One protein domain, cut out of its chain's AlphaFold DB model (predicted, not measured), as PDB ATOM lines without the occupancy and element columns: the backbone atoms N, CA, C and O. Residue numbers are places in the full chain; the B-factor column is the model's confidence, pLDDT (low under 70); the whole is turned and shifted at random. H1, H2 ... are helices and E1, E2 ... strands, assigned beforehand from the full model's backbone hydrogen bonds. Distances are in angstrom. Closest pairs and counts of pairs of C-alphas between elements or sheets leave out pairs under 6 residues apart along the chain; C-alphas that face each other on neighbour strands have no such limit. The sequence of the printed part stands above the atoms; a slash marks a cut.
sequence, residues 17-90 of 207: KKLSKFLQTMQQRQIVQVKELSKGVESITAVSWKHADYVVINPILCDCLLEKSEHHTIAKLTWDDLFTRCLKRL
ATOM      1  N   LYS A  17     131.799 158.031  63.838       81.25
ATOM      2  CA  LYS A  17     130.532 157.324  63.568       81.25
ATOM      3  C   LYS A  17     129.274 158.178  63.800       81.25
ATOM      4  O   LYS A  17     128.179 157.747  63.452       81.25
ATOM      5  N   LYS A  18     129.406 159.346  64.444       85.56
ATOM      6  CA  LYS A  18     128.306 160.267  64.782       85.56
ATOM      7  C   LYS A  18     128.730 161.713  64.523       85.56
ATOM      8  O   LYS A  18     129.787 162.117  65.006       85.56
ATOM      9  N   LEU A  19     127.873 162.488  63.851       84.44
ATOM     10  CA  LEU A  19     128.092 163.913  63.564       84.44
ATOM     11  C   LEU A  19     128.280 164.736  64.845       84.44
ATOM     12  O   LEU A  19     129.236 165.497  64.931       84.44
ATOM     13  N   SER A  20     127.478 164.500  65.881       86.00
ATOM     14  CA  SER A  20     127.598 165.224  67.155       86.00
ATOM     15  C   SER A  20     128.953 165.036  67.825       86.00
ATOM     16  O   SER A  20     129.553 165.988  68.310       86.00
ATOM     17  N   LYS A  21     129.517 163.821  67.774       88.31
ATOM     18  CA  LYS A  21     130.855 163.562  68.329       88.31
ATOM     19  C   LYS A  21     131.945 164.288  67.534       88.31
ATOM     20  O   LYS A  21     132.914 164.769  68.120       88.31
ATOM     21  N   PHE A  22     131.781 164.385  66.216       88.56
ATOM     22  CA  PHE A  22     132.672 165.165  65.360       88.56
ATOM     23  C   PHE A  22     132.582 166.665  65.676       88.56
ATOM     24  O   PHE A  22     133.608 167.292  65.925       88.56
ATOM     25  N   LEU A  23     131.368 167.217  65.736       88.00
ATOM     26  CA  LEU A  23     131.113 168.631  66.019       88.00
ATOM     27  C   LEU A  23     131.623 169.046  67.404       88.00
ATOM     28  O   LEU A  23     132.317 170.053  67.515       88.00
ATOM     29  N   GLN A  24     131.389 168.226  68.430       87.12
ATOM     30  CA  GLN A  24     131.943 168.433  69.771       87.12
ATOM     31  C   GLN A  24     133.473 168.441  69.766       87.12
ATOM     32  O   GLN A  24     134.084 169.317  70.373       87.12
ATOM     33  N   THR A  25     134.103 167.505  69.049       87.69
ATOM     34  CA  THR A  25     135.570 167.463  68.938       87.69
ATOM     35  C   THR A  25     136.102 168.713  68.234       87.69
ATOM     36  O   THR A  25     137.059 169.326  68.700       87.69
ATOM     37  N   MET A  26     135.466 169.146  67.140       86.38
ATOM     38  CA  MET A  26     135.871 170.355  66.412       86.38
ATOM     39  C   MET A  26     135.634 171.635  67.224       86.38
ATOM     40  O   MET A  26     136.411 172.584  67.110       86.38
ATOM     41  N   GLN A  27     134.612 171.651  68.085       87.94
ATOM     42  CA  GLN A  27     134.362 172.738  69.026       87.94
ATOM     43  C   GLN A  27     135.375 172.768  70.175       87.94
ATOM     44  O   GLN A  27     135.882 173.835  70.508       87.94
ATOM     45  N   GLN A  28     135.736 171.615  70.746       86.75
ATOM     46  CA  GLN A  28     136.803 171.515  71.753       86.75
ATOM     47  C   GLN A  28     138.140 172.004  71.199       86.75
ATOM     48  O   GLN A  28     138.853 172.743  71.870       86.75
ATOM     49  N   ARG A  29     138.436 171.666  69.939       84.00
ATOM     50  CA  ARG A  29     139.613 172.157  69.215       84.00
ATOM     51  C   ARG A  29     139.492 173.613  68.760       84.00
ATOM     52  O   ARG A  29     140.377 174.067  68.062       84.00
ATOM     53  N   GLN A  30     138.423 174.338  69.109       82.56
ATOM     54  CA  GLN A  30     138.206 175.748  68.745       82.56
ATOM     55  C   GLN A  30     138.218 176.026  67.226       82.56
ATOM     56  O   GLN A  30     138.453 177.154  66.785       82.56
ATOM     57  N   ILE A  31     137.929 175.011  66.407       83.94
ATOM     58  CA  ILE A  31     137.858 175.134  64.943       83.94
ATOM     59  C   ILE A  31     136.478 175.649  64.529       83.94
ATOM     60  O   ILE A  31     136.367 176.456  63.606       83.94
ATOM     61  N   VAL A  32     135.424 175.218  65.224       87.06
ATOM     62  CA  VAL A  32     134.040 175.650  64.982       87.06
ATOM     63  C   VAL A  32     133.334 175.985  66.291       87.06
ATOM     64  O   VAL A  32     133.682 175.461  67.343       87.06
ATOM     65  N   GLN A  33     132.309 176.828  66.238       85.75
ATOM     66  CA  GLN A  33     131.370 177.009  67.345       85.75
ATOM     67  C   GLN A  33     130.036 176.378  66.974       85.75
ATOM     68  O   GLN A  33     129.483 176.689  65.919       85.75
ATOM     69  N   VAL A  34     129.503 175.520  67.841       89.75
ATOM     70  CA  VAL A  34     128.247 174.798  67.606       89.75
ATOM     71  C   VAL A  34     127.237 175.202  68.671       89.75
ATOM     72  O   VAL A  34     127.585 175.343  69.844       89.75
ATOM     73  N   LYS A  35     125.992 175.430  68.257       86.88
ATOM     74  CA  LYS A  35     124.849 175.688  69.140       86.88
ATOM     75  C   LYS A  35     123.679 174.802  68.738       86.88
ATOM     76  O   LYS A  35     123.493 174.527  67.556       86.88
ATOM     77  N   GLU A  36     122.873 174.396  69.706       86.75
ATOM     78  CA  GLU A  36     121.595 173.735  69.444       86.75
ATOM     79  C   GLU A  36     120.522 174.813  69.231       86.75
ATOM     80  O   GLU A  36     120.229 175.585  70.143       86.75
ATOM     81  N   LEU A  37     119.997 174.929  68.007       80.12
ATOM     82  CA  LEU A  37     118.990 175.952  67.664       80.12
ATOM     83  C   LEU A  37     117.558 175.469  67.925       80.12
ATOM     84  O   LEU A  37     116.667 176.268  68.197       80.12
ATOM     85  N   SER A  38     117.340 174.159  67.850       81.81
ATOM     86  CA  SER A  38     116.090 173.479  68.176       81.81
ATOM     87  C   SER A  38     116.413 172.075  68.686       81.81
ATOM     88  O   SER A  38     117.496 171.561  68.405       81.81
ATOM     89  N   LYS A  39     115.494 171.455  69.445       80.94
ATOM     90  CA  LYS A  39     115.718 170.126  70.043       80.94
ATOM     91  C   LYS A  39     116.208 169.127  68.988       80.94
ATOM     92  O   LYS A  39     115.463 168.781  68.074       80.94
ATOM     93  N   GLY A  40     117.441 168.654  69.147       78.62
ATOM     94  CA  GLY A  40     118.079 167.665  68.277       78.62
ATOM     95  C   GLY A  40     118.774 168.216  67.026       78.62
ATOM     96  O   GLY A  40     119.266 167.414  66.234       78.62
ATOM     97  N   VAL A  41     118.848 169.540  66.832       84.25
ATOM     98  CA  VAL A  41     119.510 170.169  65.673       84.25
ATOM     99  C   VAL A  41     120.728 170.981  66.114       84.25
ATOM    100  O   VAL A  41     120.617 172.113  66.591       84.25
ATOM    101  N   GLU A  42     121.914 170.408  65.901       84.25
ATOM    102  CA  GLU A  42     123.207 171.072  66.093       84.25
ATOM    103  C   GLU A  42     123.554 171.942  64.874       84.25
ATOM    104  O   GLU A  42     123.614 171.455  63.745       84.25
ATOM    105  N   SER A  43     123.809 173.232  65.095       84.19
ATOM    106  CA  SER A  43     124.134 174.202  64.047       84.19
ATOM    107  C   SER A  43     125.495 174.853  64.278       84.19
ATOM    108  O   SER A  43     125.816 175.281  65.390       84.19
ATOM    109  N   ILE A  44     126.305 174.942  63.219       88.44
ATOM    110  CA  ILE A  44     127.605 175.620  63.243       88.44
ATOM    111  C   ILE A  44     127.368 177.122  63.077       88.44
ATOM    112  O   ILE A  44     126.836 177.574  62.070       88.44
ATOM    113  N   THR A  45     127.798 177.898  64.065       86.31
ATOM    114  CA  THR A  45     127.570 179.349  64.142       86.31
ATOM    115  C   THR A  45     128.794 180.172  63.755       86.31
ATOM    116  O   THR A  45     128.651 181.292  63.277       86.31
ATOM    117  N   ALA A  46     129.997 179.618  63.920       82.75
ATOM    118  CA  ALA A  46     131.240 180.261  63.512       82.75
ATOM    119  C   ALA A  46     132.306 179.224  63.146       82.75
ATOM    120  O   ALA A  46     132.296 178.102  63.656       82.75
ATOM    121  N   VAL A  47     133.248 179.626  62.290       82.56
ATOM    122  CA  VAL A  47     134.420 178.834  61.891       82.56
ATOM    123  C   VAL A  47     135.674 179.679  62.106       82.56
ATOM    124  O   VAL A  47     135.753 180.819  61.641       82.56
ATOM    125  N   SER A  48     136.661 179.127  62.808       79.12
ATOM    126  CA  SER A  48     137.942 179.779  63.067       79.12
ATOM    127  C   SER A  48     138.874 179.617  61.870       79.12
ATOM    128  O   SER A  48     139.650 178.670  61.751       79.12
ATOM    129  N   TRP A  49     138.812 180.574  60.946       71.94
ATOM    130  CA  TRP A  49     139.640 180.555  59.738       71.94
ATOM    131  C   TRP A  49     141.121 180.876  59.995       71.94
ATOM    132  O   TRP A  49     141.939 180.657  59.102       71.94
ATOM    133  N   LYS A  50     141.480 181.389  61.177       73.19
ATOM    134  CA  LYS A  50     142.857 181.732  61.585       73.19
ATOM    135  C   LYS A  50     143.346 180.848  62.739       73.19
ATOM    136  O   LYS A  50     144.048 181.318  63.627       73.19
ATOM    137  N   HIS A  51     142.909 179.594  62.770       79.44
ATOM    138  CA  HIS A  51     143.282 178.669  63.833       79.44
ATOM    139  C   HIS A  51     144.797 178.390  63.827       79.44
ATOM    140  O   HIS A  51     145.373 178.182  62.761       79.44
ATOM    141  N   ALA A  52     145.425 178.373  65.008       81.12
ATOM    142  CA  ALA A  52     146.882 178.290  65.172       81.12
ATOM    143  C   ALA A  52     147.506 177.004  64.599       81.12
ATOM    144  O   ALA A  52     148.664 177.023  64.190       81.12
ATOM    145  N   ASP A  53     146.733 175.915  64.514       83.19
ATOM    146  CA  ASP A  53     147.178 174.637  63.933       83.19
ATOM    147  C   ASP A  53     147.400 174.694  62.410       83.19
ATOM    148  O   ASP A  53     147.959 173.754  61.841       83.19
ATOM    149  N   TYR A  54     146.952 175.766  61.743       86.69
ATOM    150  CA  TYR A  54     147.047 175.923  60.296       86.69
ATOM    151  C   TYR A  54     147.970 177.071  59.898       86.69
ATOM    152  O   TYR A  54     147.892 178.184  60.415       86.69
ATOM    153  N   VAL A  55     148.771 176.813  58.872       89.81
ATOM    154  CA  VAL A  55     149.650 177.782  58.227       89.81
ATOM    155  C   VAL A  55     149.049 178.168  56.886       89.81
ATOM    156  O   VAL A  55     148.726 177.306  56.068       89.81
ATOM    157  N   VAL A  56     148.889 179.471  56.661       90.62
ATOM    158  CA  VAL A  56     148.484 180.005  55.357       90.62
ATOM    159  C   VAL A  56     149.669 179.900  54.405       90.62
ATOM    160  O   VAL A  56     150.757 180.390  54.705       90.62
ATOM    161  N   ILE A  57     149.450 179.265  53.258       91.50
ATOM    162  CA  ILE A  57     150.493 179.064  52.257       91.50
ATOM    163  C   ILE A  57     150.663 180.352  51.455       91.50
ATOM    164  O   ILE A  57     149.753 180.794  50.758       91.50
ATOM    165  N   ASN A  58     151.832 180.975  51.590       91.56
ATOM    166  CA  ASN A  58     152.231 182.115  50.769       91.56
ATOM    167  C   ASN A  58     152.857 181.629  49.440       91.56
ATOM    168  O   ASN A  58     153.134 180.434  49.306       91.56
ATOM    169  N   PRO A  59     153.117 182.521  48.465       92.38
ATOM    170  CA  PRO A  59     153.671 182.115  47.169       92.38
ATOM    171  C   PRO A  59     154.986 181.323  47.266       92.38
ATOM    172  O   PRO A  59     155.147 180.324  46.578       92.38
ATOM    173  N   ILE A  60     155.884 181.686  48.189       92.94
ATOM    174  CA  ILE A  60     157.166 180.986  48.384       92.94
ATOM    175  C   ILE A  60     156.942 179.551  48.880       92.94
ATOM    176  O   ILE A  60     157.520 178.603  48.353       92.94
ATOM    177  N   LEU A  61     156.084 179.367  49.887       92.06
ATOM    178  CA  LEU A  61     155.746 178.043  50.409       92.06
ATOM    179  C   LEU A  61     154.971 177.214  49.379       92.06
ATOM    180  O   LEU A  61     155.164 176.002  49.330       92.06
ATOM    181  N   CYS A  62     154.138 177.850  48.550       92.44
ATOM    182  CA  CYS A  62     153.455 177.198  47.436       92.44
ATOM    183  C   CYS A  62     154.479 176.581  46.479       92.44
ATOM    184  O   CYS A  62     154.484 175.366  46.295       92.44
ATOM    185  N   ASP A  63     155.401 177.396  45.967       92.06
ATOM    186  CA  ASP A  63     156.407 176.964  44.995       92.06
ATOM    187  C   ASP A  63     157.353 175.895  45.560       92.06
ATOM    188  O   ASP A  63     157.744 174.958  44.860       92.06
ATOM    189  N   CYS A  64     157.724 176.001  46.840       91.62
ATOM    190  CA  CYS A  64     158.638 175.049  47.464       91.62
ATOM    191  C   CYS A  64     157.966 173.731  47.879       91.62
ATOM    192  O   CYS A  64     158.597 172.675  47.787       91.62
ATOM    193  N   LEU A  65     156.724 173.752  48.375       92.69
ATOM    194  CA  LEU A  65     156.138 172.621  49.115       92.69
ATOM    195  C   LEU A  65     154.960 171.940  48.419       92.69
ATOM    196  O   LEU A  65     154.681 170.780  48.734       92.69
ATOM    197  N   LEU A  66     154.266 172.628  47.512       92.94
ATOM    198  CA  LEU A  66     153.099 172.080  46.825       92.94
ATOM    199  C   LEU A  66     153.487 171.441  45.487       92.94
ATOM    200  O   LEU A  66     154.502 171.776  44.874       92.94
ATOM    201  N   GLU A  67     152.697 170.470  45.041       91.69
ATOM    202  CA  GLU A  67     152.741 169.985  43.664       91.69
ATOM    203  C   GLU A  67     151.961 170.926  42.738       91.69
ATOM    204  O   GLU A  67     151.035 171.607  43.170       91.69
ATOM    205  N   LYS A  68     152.272 170.936  41.435       89.12
ATOM    206  CA  LYS A  68     151.611 171.837  40.466       89.12
ATOM    207  C   LYS A  68     150.081 171.706  40.455       89.12
ATOM    208  O   LYS A  68     149.382 172.689  40.226       89.12
ATOM    209  N   SER A  69     149.568 170.501  40.704       91.00
ATOM    210  CA  SER A  69     148.136 170.195  40.829       91.00
ATOM    211  C   SER A  69     147.485 170.816  42.074       91.00
ATOM    212  O   SER A  69     146.269 170.992  42.108       91.00
ATOM    213  N   GLU A  70     148.277 171.167  43.086       91.06
ATOM    214  CA  GLU A  70     147.821 171.652  44.389       91.06
ATOM    215  C   GLU A  70     147.839 173.186  44.513       91.06
ATOM    216  O   GLU A  70     147.206 173.730  45.419       91.06
ATOM    217  N   HIS A  71     148.515 173.900  43.602       87.44
ATOM    218  CA  HIS A  71     148.760 175.351  43.708       87.44
ATOM    219  C   HIS A  71     147.485 176.195  43.875       87.44
ATOM    220  O   HIS A  71     147.502 177.219  44.549       87.44
ATOM    221  N   HIS A  72     146.374 175.771  43.268       84.69
ATOM    222  CA  HIS A  72     145.103 176.508  43.298       84.69
ATOM    223  C   HIS A  72     144.074 175.903  44.261       84.69
ATOM    224  O   HIS A  72     142.983 176.448  44.418       84.69
ATOM    225  N   THR A  73     144.392 174.769  44.891       86.75
ATOM    226  CA  THR A  73     143.456 174.020  45.741       86.75
ATOM    227  C   THR A  73     143.848 174.071  47.215       86.75
ATOM    228  O   THR A  73     142.968 174.098  48.078       86.75
ATOM    229  N   ILE A  74     145.144 174.150  47.530       86.81
ATOM    230  CA  ILE A  74     145.644 174.168  48.907       86.81
ATOM    231  C   ILE A  74     146.033 175.591  49.319       86.81
ATOM    232  O   ILE A  74     147.111 176.080  49.004       86.81
ATOM    233  N   ALA A  75     145.168 176.241  50.101       88.12
ATOM    234  CA  ALA A  75     145.452 177.555  50.690       88.12
ATOM    235  C   ALA A  75     146.068 177.479  52.101       88.12
ATOM    236  O   ALA A  75     146.627 178.462  52.599       88.12
ATOM    237  N   LYS A  76     145.918 176.339  52.788       89.81
ATOM    238  CA  LYS A  76     146.371 176.129  54.170       89.81
ATOM    239  C   LYS A  76     146.860 174.702  54.365       89.81
ATOM    240  O   LYS A  76     146.250 173.777  53.838       89.81
ATOM    241  N   LEU A  77     147.900 174.535  55.174       89.62
ATOM    242  CA  LEU A  77     148.371 173.235  55.653       89.62
ATOM    243  C   LEU A  77     148.354 173.196  57.176       89.62
ATOM    244  O   LEU A  77     148.425 174.240  57.821       89.62
ATOM    245  N   THR A  78     148.278 171.996  57.748       90.75
ATOM    246  CA  THR A  78     148.615 171.813  59.164       90.75
ATOM    247  C   THR A  78     150.125 171.957  59.363       90.75
ATOM    248  O   THR A  78     150.894 171.793  58.411       90.75
ATOM    249  N   TRP A  79     150.576 172.239  60.587       87.94
ATOM    250  CA  TRP A  79     152.014 172.241  60.892       87.94
ATOM    251  C   TRP A  79     152.684 170.899  60.578       87.94
ATOM    252  O   TRP A  79     153.763 170.889  59.988       87.94
ATOM    253  N   ASP A  80     152.032 169.778  60.886       90.38
ATOM    254  CA  ASP A  80     152.565 168.440  60.608       90.38
ATOM    255  C   ASP A  80     152.746 168.197  59.103       90.38
ATOM    256  O   ASP A  80     153.800 167.718  58.671       90.38
ATOM    257  N   ASP A  81     151.756 168.572  58.286       92.00
ATOM    258  CA  ASP A  81     151.849 168.460  56.826       92.00
ATOM    259  C   ASP A  81     152.931 169.378  56.263       92.00
ATOM    260  O   ASP A  81     153.682 168.972  55.371       92.00
ATOM    261  N   LEU A  82     153.033 170.603  56.787       93.38
ATOM    262  CA  LEU A  82     154.054 171.565  56.393       93.38
ATOM    263  C   LEU A  82     155.450 170.987  56.650       93.38
ATOM    264  O   LEU A  82     156.236 170.871  55.712       93.38
ATOM    265  N   PHE A  83     155.744 170.562  57.883       93.56
ATOM    266  CA  PHE A  83     157.044 169.989  58.237       93.56
ATOM    267  C   PHE A  83     157.335 168.710  57.456       93.56
ATOM    268  O   PHE A  83     158.443 168.537  56.952       93.56
ATOM    269  N   THR A  84     156.339 167.840  57.284       94.00
ATOM    270  CA  THR A  84     156.491 166.612  56.497       94.00
ATOM    271  C   THR A  84     156.853 166.922  55.046       94.00
ATOM    272  O   THR A  84     157.760 166.300  54.489       94.00
ATOM    273  N   ARG A  85     156.181 167.895  54.417       94.69
ATOM    274  CA  ARG A  85     156.483 168.325  53.044       94.69
ATOM    275  C   ARG A  85     157.846 169.009  52.962       94.69
ATOM    276  O   ARG A  85     158.613 168.681  52.061       94.69
ATOM    277  N   CYS A  86     158.186 169.878  53.916       93.38
ATOM    278  CA  CYS A  86     159.507 170.502  54.006       93.38
ATOM    279  C   CYS A  86     160.613 169.444  54.054       93.38
ATOM    280  O   CYS A  86     161.500 169.450  53.206       93.38
ATOM    281  N   LEU A  87     160.531 168.495  54.989       90.38
ATOM    282  CA  LEU A  87     161.534 167.442  55.154       90.38
ATOM    283  C   LEU A  87     161.658 166.559  53.907       90.38
ATOM    284  O   LEU A  87     162.769 166.199  53.533       90.38
ATOM    285  N   LYS A  88     160.548 166.260  53.221       91.62
ATOM    286  CA  LYS A  88     160.558 165.497  51.959       91.62
ATOM    287  C   LYS A  88     161.197 166.246  50.788       91.62
ATOM    288  O   LYS A  88     161.699 165.604  49.869       91.62
ATOM    289  N   ARG A  89     161.139 167.581  50.776       91.44
ATOM    290  CA  ARG A  89     161.751 168.423  49.733       91.44
ATOM    291  C   ARG A  89     163.248 168.639  49.953       91.44
ATOM    292  O   ARG A  89     163.955 168.962  49.001       91.44
ATOM    293  N   LEU A  90     163.730 168.470  51.183       90.50
ATOM    294  CA  LEU A  90     165.151 168.557  51.503       90.50
ATOM    295  C   LEU A  90     165.911 167.332  50.982       90.50
ATOM    296  O   LEU A  90     165.389 166.221  50.909       90.50
TER     297      LEU A  90
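AT A GLANCE: This is residues 17 to 90 of the 207 residues of a protein of Scyliorhinus torazame (UniProt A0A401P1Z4). Two small lobes sit end to end, joined by the thin link of residues 48 to 53: in one, helix H1 packs on the long hairpin of E1 and E2; in the other, helices H2 and H3 meet at a steep angle, with the small two-strand pair E3 and E4 beside H3. No element of the first lobe comes near one of the second. The printed part has 74 residues with three named helices and four named strands, in the order H1, E1, E2, E3, H2, E4, H3; the strands form two antiparallel sheets, E1 - E2 and E3 - E4, and the class is mixed, helices and strands. The whole is loose, with a radius of gyration of the C-alphas of 16.3 A, and its C-alphas span 52 by 21 by 20 A, a rod.

IN THESE COORDINATES: E1, residues 32 to 38, is 18.4 A long from first to last C-alpha, and E2, residues 41 to 47, is 17.7 A. H1, residues 19 to 28, is 14.2 A long and begins with C-alpha 19 at (128.092, 163.913, 63.564). E3, residues 54 to 56, begins with C-alpha 54 at (147.047, 175.923, 60.296) and is 6.6 A long; E4, residues 76 to 78, is 7.0 A. H2, residues 59 to 65, is 10.0 A long. H3, residues 79 to 89, is 15.3 A long and ends with C-alpha 89 at (161.751, 168.423, 49.733).

HOW THE PARTS SIT: E1 and E2 form an antiparallel hairpin, with 149 degrees between their directions; N 35 and O 43 are 2.9 A apart and N 43 and O 35 2.8 A, both within hydrogen-bond range. The closest C-alphas of H1 and E1 are those of Gln 27 and Gln 33, 5.5 A apart; those of H1 and E2 are Ser 20 and Glu 42, 7.4 A. E2 and E3 are apart. E3 and E4 are antiparallel, also at 149 degrees, with N 55 and O 77 at 2.8 A, within hydrogen-bond range. The closest C-alphas of E3 and H3 are those of Tyr 54 and Trp 79, 6.2 A apart. H2 and H3 touch, with the closest C-alphas, Leu 65 and Arg 85, 5.8 A apart. They run the same way at a steep tilt of 68 degrees, only just short of about perpendicular. H1 is apart from H2 and H3. In H1, H2 and H3 every O i to N i+4 pair is within hydrogen-bond range.

THE WHOLE: The two farthest C-alphas, Lys 39 and Leu 90, are 52.8 A apart. The printed part has no cut. No link is long; those from E2 to E3, 6 residues, and from H2 to E4, 10 residues, are short but not tight. The mean pLDDT of the printed part is 87.4, and no printed residue is under 70.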